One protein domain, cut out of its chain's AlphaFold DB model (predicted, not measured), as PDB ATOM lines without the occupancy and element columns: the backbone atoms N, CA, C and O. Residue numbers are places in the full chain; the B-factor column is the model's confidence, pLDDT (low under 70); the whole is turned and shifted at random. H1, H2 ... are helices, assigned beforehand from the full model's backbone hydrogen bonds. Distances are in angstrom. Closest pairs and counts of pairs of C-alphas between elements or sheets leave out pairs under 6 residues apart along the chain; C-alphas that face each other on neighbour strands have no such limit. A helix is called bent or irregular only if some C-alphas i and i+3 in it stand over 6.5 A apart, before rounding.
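This is residues 425 to 435 and 443 to 480 of the 533 residues of an uncharacterized protein of Clonorchis sinensis (UniProt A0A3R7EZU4). Two short helices, H1 and H2, lie loosely side by side at one end of an elongated model, and the longer helix H3 reaches away at the other end, with the looping stretch of residues 450 to 463 between H2 and H3. It is a loose arrangement in which no helix touches another, and residues 472 to 480, of which 472 to 479 belong to H3, stick out free. The printed part has 49 residues, with three named helices in the order H1, H2, H3 and no named strand, and its class is all helix. The whole is loose, with a radius of gyration of the C-alphas of 12.5 A, and its C-alphas span 42 by 21 by 19 A.

From the first residue onward, helix H1, residues 426 to 434, is close to but not clearly touching helix H2, residues 443 to 449. Their closest C-alphas, those of Leu 429 and Ile 448, are 7.4 A apart, and this is the one pair within 8 A. H1 and H2 run opposite ways at a steep tilt of 39 degrees, and their centres are 12.3 A apart. Helix H3, residues 464 to 479, is apart from H2. H3 is also apart from H1, but only just: their closest C-alphas are 8.0 A apart. In H2 and H3 every pair of O i and N i+4 is within hydrogen-bond range; in H1 3 of 5 such pairs are.

H1 begins at Pro 426, with its C-alpha at (36.004, 6.811, 35.998), and measures 13.1 A from first to last C-alpha. H2 begins at Asn 443, with its C-alpha at (35.054, 16.250, 20.435), and measures 10.0 A. H3 is the longest helix, with 16 residues and 22.2 A from first to last C-alpha. It ends at Leu 479, with its C-alpha at (18.853, 22.239, 47.272). None of the three helices is bent.

The two C-alphas farthest apart, those of Asn 435 and Leu 480, are 42.1 A from each other. Without residues 472 to 480, which stand free, the body has 40 residues and spans 30 by 18 by 13 A. Residues 436 to 442 are not printed, and C-alphas 435 and 443 are 15.8 A apart across this cut, which falls in the link from H1 to H2. The link from H2 to H3 is long, with 14 residues; their C-alphas lie 3 to 14 A from the mean of the C-alphas. The mean pLDDT of the printed part is 74.3; residues 426 to 435, residues 443 to 451 and residue 479 are under 70. The mean pLDDT is 54 for H1, 59 for H2 and 84 for H3.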
ATOM      1  N   GLY A 425      31.306   5.623  36.579       74.38
ATOM      2  CA  GLY A 425      32.602   5.444  37.229       74.38
ATOM      3  C   GLY A 425      33.768   5.807  36.298       74.38
ATOM      4  O   GLY A 425      33.676   5.593  35.087       74.38
ATOM      5  N   PRO A 426      34.889   6.338  36.825       59.78
ATOM      6  CA  PRO A 426      36.004   6.811  35.998       59.78
ATOM      7  C   PRO A 426      36.621   5.711  35.123       59.78
ATOM      8  O   PRO A 426      37.119   6.007  34.041       59.78
ATOM      9  N   LEU A 427      36.540   4.440  35.529       54.69
ATOM     10  CA  LEU A 427      37.097   3.311  34.779       54.69
ATOM     11  C   LEU A 427      36.454   3.081  33.401       54.69
ATOM     12  O   LEU A 427      37.155   2.625  32.503       54.69
ATOM     13  N   THR A 428      35.182   3.433  33.174       52.94
ATOM     14  CA  THR A 428      34.589   3.336  31.821       52.94
ATOM     15  C   THR A 428      35.146   4.423  30.897       52.94
ATOM     16  O   THR A 428      35.514   4.148  29.756       52.94
ATOM     17  N   LEU A 429      35.315   5.640  31.427       51.00
ATOM     18  CA  LEU A 429      35.958   6.770  30.749       51.00
ATOM     19  C   LEU A 429      37.457   6.538  30.490       51.00
ATOM     20  O   LEU A 429      37.971   6.978  29.463       51.00
ATOM     21  N   LEU A 430      38.159   5.844  31.391       52.84
ATOM     22  CA  LEU A 430      39.592   5.558  31.268       52.84
ATOM     23  C   LEU A 430      39.886   4.324  30.404       52.84
ATOM     24  O   LEU A 430      40.802   4.390  29.586       52.84
ATOM     25  N   LYS A 431      39.089   3.244  30.471       54.09
ATOM     26  CA  LYS A 431      39.187   2.145  29.487       54.09
ATOM     27  C   LYS A 431      38.914   2.660  28.069       54.09
ATOM     28  O   LYS A 431      39.651   2.316  27.152       54.09
ATOM     29  N   SER A 432      37.972   3.596  27.906       52.78
ATOM     30  CA  SER A 432      37.741   4.281  26.625       52.78
ATOM     31  C   SER A 432      38.934   5.105  26.111       52.78
ATOM     32  O   SER A 432      38.919   5.448  24.934       52.78
ATOM     33  N   ARG A 433      39.953   5.438  26.924       53.03
ATOM     34  CA  ARG A 433      41.166   6.129  26.439       53.03
ATOM     35  C   ARG A 433      42.195   5.194  25.804       53.03
ATOM     36  O   ARG A 433      42.932   5.650  24.941       53.03
ATOM     37  N   ARG A 434      42.272   3.923  26.221       53.59
ATOM     38  CA  ARG A 434      43.335   2.997  25.775       53.59
ATOM     39  C   ARG A 434      43.149   2.476  24.341       53.59
ATOM     40  O   ARG A 434      44.108   1.986  23.763       53.59
ATOM     41  N   ASN A 435      41.955   2.631  23.765       51.59
ATOM     42  CA  ASN A 435      41.587   2.053  22.465       51.59
ATOM     43  C   ASN A 435      41.291   3.121  21.386       51.59
ATOM     44  O   ASN A 435      40.558   2.848  20.436       51.59
ATOM     45  N   ASN A 443      36.418  16.163  19.904       59.53
ATOM     46  CA  ASN A 443      35.054  16.250  20.435       59.53
ATOM     47  C   ASN A 443      34.827  15.313  21.624       59.53
ATOM     48  O   ASN A 443      34.224  15.717  22.621       59.53
ATOM     49  N   LEU A 444      35.351  14.084  21.551       59.03
ATOM     50  CA  LEU A 444      35.297  13.143  22.667       59.03
ATOM     51  C   LEU A 444      36.107  13.674  23.857       59.03
ATOM     52  O   LEU A 444      35.570  13.770  24.955       59.03
ATOM     53  N   THR A 445      37.340  14.138  23.639       53.31
ATOM     54  CA  THR A 445      38.197  14.707  24.693       53.31
ATOM     55  C   THR A 445      37.560  15.927  25.366       53.31
ATOM     56  O   THR A 445      37.493  15.973  26.593       53.31
ATOM     57  N   ARG A 446      36.992  16.875  24.599       58.56
ATOM     58  CA  ARG A 446      36.241  18.021  25.155       58.56
ATOM     59  C   ARG A 446      35.017  17.571  25.964       58.56
ATOM     60  O   ARG A 446      34.735  18.156  27.008       58.56
ATOM     61  N   ARG A 447      34.305  16.523  25.531       59.28
ATOM     62  CA  ARG A 447      33.163  15.951  26.269       59.28
ATOM     63  C   ARG A 447      33.592  15.234  27.554       59.28
ATOM     64  O   ARG A 447      32.898  15.354  28.556       59.28
ATOM     65  N   ILE A 448      34.736  14.548  27.547       61.28
ATOM     66  CA  ILE A 448      35.328  13.907  28.731       61.28
ATOM     67  C   ILE A 448      35.747  14.963  29.763       61.28
ATOM     68  O   ILE A 448      35.386  14.838  30.930       61.28
ATOM     69  N   ILE A 449      36.439  16.028  29.343       60.66
ATOM     70  CA  ILE A 449      36.866  17.129  30.230       60.66
ATOM     71  C   ILE A 449      35.645  17.831  30.853       60.66
ATOM     72  O   ILE A 449      35.626  18.051  32.060       60.66
ATOM     73  N   ARG A 450      34.573  18.081  30.084       60.34
ATOM     74  CA  ARG A 450      33.298  18.635  30.601       60.34
ATOM     75  C   ARG A 450      32.584  17.766  31.652       60.34
ATOM     76  O   ARG A 450      31.642  18.245  32.273       60.34
ATOM     77  N   HIS A 451      32.987  16.509  31.834       63.47
ATOM     78  CA  HIS A 451      32.435  15.599  32.843       63.47
ATOM     79  C   HIS A 451      33.420  15.286  33.986       63.47
ATOM     80  O   HIS A 451      33.138  14.419  34.814       63.47
ATOM     81  N   GLN A 452      34.555  15.990  34.068       81.94
ATOM     82  CA  GLN A 452      35.437  15.929  35.231       81.94
ATOM     83  C   GLN A 452      34.855  16.751  36.388       81.94
ATOM     84  O   GLN A 452      34.596  17.945  36.248       81.94
ATOM     85  N   VAL A 453      34.665  16.104  37.541       84.25
ATOM     86  CA  VAL A 453      34.308  16.779  38.797       84.25
ATOM     87  C   VAL A 453      35.545  17.508  39.318       84.25
ATOM     88  O   VAL A 453      36.640  16.940  39.321       84.25
ATOM     89  N   LYS A 454      35.375  18.755  39.762       91.19
ATOM     90  CA  LYS A 454      36.458  19.587  40.291       91.19
ATOM     91  C   LYS A 454      36.268  19.897  41.775       91.19
ATOM     92  O   LYS A 454      35.151  20.154  42.239       91.19
ATOM     93  N   GLY A 455      37.372  19.889  42.512       91.62
ATOM     94  CA  GLY A 455      37.432  20.385  43.884       91.62
ATOM     95  C   GLY A 455      37.213  21.894  43.950       91.62
ATOM     96  O   GLY A 455      37.225  22.575  42.925       91.62
ATOM     97  N   GLN A 456      37.049  22.423  45.163       86.88
ATOM     98  CA  GLN A 456      36.922  23.870  45.391       86.88
ATOM     99  C   GLN A 456      38.144  24.631  44.834       86.88
ATOM    100  O   GLN A 456      37.995  25.654  44.178       86.88
ATOM    101  N   LYS A 457      39.344  24.038  44.950       91.69
ATOM    102  CA  LYS A 457      40.615  24.526  44.374       91.69
ATOM    103  C   LYS A 457      40.756  24.321  42.846       91.69
ATOM    104  O   LYS A 457      41.863  24.336  42.324       91.69
ATOM    105  N   GLY A 458      39.678  24.024  42.112       91.31
ATOM    106  CA  GLY A 458      39.676  23.857  40.646       91.31
ATOM    107  C   GLY A 458      40.367  22.597  40.083       91.31
ATOM    108  O   GLY A 458      40.211  22.305  38.889       91.31
ATOM    109  N   VAL A 459      41.088  21.844  40.921       91.25
ATOM    110  CA  VAL A 459      41.760  20.569  40.603       91.25
ATOM    111  C   VAL A 459      40.736  19.481  40.257       91.25
ATOM    112  O   VAL A 459      39.689  19.379  40.898       91.25
ATOM    113  N   THR A 460      41.027  18.660  39.245       92.44
ATOM    114  CA  THR A 460      40.187  17.511  38.866       92.44
ATOM    115  C   THR A 460      40.298  16.397  39.903       92.44
ATOM    116  O   THR A 460      41.386  15.892  40.158       92.44
ATOM    117  N   ILE A 461      39.159  15.963  40.441       93.06
ATOM    118  CA  ILE A 461      39.103  14.896  41.441       93.06
ATOM    119  C   ILE A 461      39.037  13.536  40.745       93.06
ATOM    120  O   ILE A 461      38.109  13.245  39.980       93.06
ATOM    121  N   LEU A 462      40.036  12.700  41.028       88.12
ATOM    122  CA  LEU A 462      40.146  11.336  40.509       88.12
ATOM    123  C   LEU A 462      39.543  10.302  41.469       88.12
ATOM    124  O   LEU A 462      38.939   9.333  41.004       88.12
ATOM    125  N   ASN A 463      39.666  10.541  42.777       88.94
ATOM    126  CA  ASN A 463      39.134   9.685  43.831       88.94
ATOM    127  C   ASN A 463      37.592   9.595  43.752       88.94
ATOM    128  O   ASN A 463      36.897  10.556  43.410       88.94
ATOM    129  N   LYS A 464      37.050   8.406  44.019       84.56
ATOM    130  CA  LYS A 464      35.620   8.086  43.928       84.56
ATOM    131  C   LYS A 464      34.860   8.643  45.133       84.56
ATOM    132  O   LYS A 464      33.791   9.222  44.954       84.56
ATOM    133  N   GLU A 465      35.439   8.535  46.321       88.25
ATOM    134  CA  GLU A 465      34.855   8.965  47.590       88.25
ATOM    135  C   GLU A 465      34.801  10.501  47.675       88.25
ATOM    136  O   GLU A 465      33.731  11.063  47.900       88.25
ATOM    137  N   GLU A 466      35.893  11.197  47.335       89.25
ATOM    138  CA  GLU A 466      35.910  12.665  47.189       89.25
ATOM    139  C   GLU A 466      34.909  13.161  46.132       89.25
ATOM    140  O   GLU A 466      34.269  14.199  46.307       89.25
ATOM    141  N   ARG A 467      34.727  12.420  45.027       86.81
ATOM    142  CA  ARG A 467      33.700  12.744  44.022       86.81
ATOM    143  C   ARG A 467      32.290  12.636  44.588       86.81
ATOM    144  O   ARG A 467      31.449  13.434  44.187       86.81
ATOM    145  N   LEU A 468      32.018  11.668  45.463       85.69
ATOM    146  CA  LEU A 468      30.723  11.533  46.131       85.69
ATOM    147  C   LEU A 468      30.508  12.670  47.140       85.69
ATOM    148  O   LEU A 468      29.476  13.332  47.062       85.69
ATOM    149  N   GLY A 469      31.504  12.974  47.981       90.19
ATOM    150  CA  GLY A 469      31.462  14.115  48.906       90.19
ATOM    151  C   GLY A 469      31.207  15.445  48.189       90.19
ATOM    152  O   GLY A 469      30.309  16.191  48.558       90.19
ATOM    153  N   ARG A 470      31.882  15.688  47.059       90.44
ATOM    154  CA  ARG A 470      31.670  16.899  46.246       90.44
ATOM    155  C   ARG A 470      30.335  16.938  45.502       90.44
ATOM    156  O   ARG A 470      29.874  18.028  45.172       90.44
ATOM    157  N   TRP A 471      29.698  15.793  45.248       86.19
ATOM    158  CA  TRP A 471      28.300  15.762  44.803       86.19
ATOM    159  C   TRP A 471      27.328  16.031  45.955       86.19
ATOM    160  O   TRP A 471      26.318  16.682  45.707       86.19
ATOM    161  N   ALA A 472      27.628  15.601  47.186       84.88
ATOM    162  CA  ALA A 472      26.851  15.966  48.372       84.88
ATOM    163  C   ALA A 472      26.941  17.479  48.648       84.88
ATOM    164  O   ALA A 472      25.905  18.134  48.623       84.88
ATOM    165  N   GLU A 473      28.151  18.055  48.738       87.50
ATOM    166  CA  GLU A 473      28.369  19.512  48.857       87.50
ATOM    167  C   GLU A 473      27.588  20.302  47.794       87.50
ATOM    168  O   GLU A 473      26.918  21.283  48.104       87.50
ATOM    169  N   TYR A 474      27.654  19.873  46.526       83.94
ATOM    170  CA  TYR A 474      26.945  20.529  45.424       83.94
ATOM    171  C   TYR A 474      25.419  20.438  45.570       83.94
ATOM    172  O   TYR A 474      24.710  21.400  45.274       83.94
ATOM    173  N   LEU A 475      24.895  19.285  45.999       82.81
ATOM    174  CA  LEU A 475      23.460  19.091  46.206       82.81
ATOM    175  C   LEU A 475      22.961  19.884  47.416       82.81
ATOM    176  O   LEU A 475      21.904  20.494  47.322       82.81
ATOM    177  N   GLU A 476      23.724  19.949  48.504       81.56
ATOM    178  CA  GLU A 476      23.424  20.808  49.651       81.56
ATOM    179  C   GLU A 476      23.404  22.286  49.238       81.56
ATOM    180  O   GLU A 476      22.396  22.957  49.439       81.56
ATOM    181  N   GLN A 477      24.446  22.770  48.553       81.38
ATOM    182  CA  GLN A 477      24.548  24.161  48.077       81.38
ATOM    183  C   GLN A 477      23.435  24.582  47.099       81.38
ATOM    184  O   GLN A 477      23.139  25.771  47.003       81.38
ATOM    185  N   HIS A 478      22.831  23.640  46.364       73.88
ATOM    186  CA  HIS A 478      21.787  23.929  45.373       73.88
ATOM    187  C   HIS A 478      20.361  23.519  45.773       73.88
ATOM    188  O   HIS A 478      19.425  23.918  45.077       73.88
ATOM    189  N   LEU A 479      20.172  22.721  46.831       69.38
ATOM    190  CA  LEU A 479      18.853  22.239  47.272       69.38
ATOM    191  C   LEU A 479      18.486  22.670  48.695       69.38
ATOM    192  O   LEU A 479      17.297  22.708  49.009       69.38
ATOM    193  N   LEU A 480      19.456  23.025  49.543       73.69
ATOM    194  CA  LEU A 480      19.155  23.755  50.769       73.69
ATOM    195  C   LEU A 480      18.816  25.200  50.399       73.69
ATOM    196  O   LEU A 480      19.547  25.863  49.661       73.69
TER     197      LEU A 480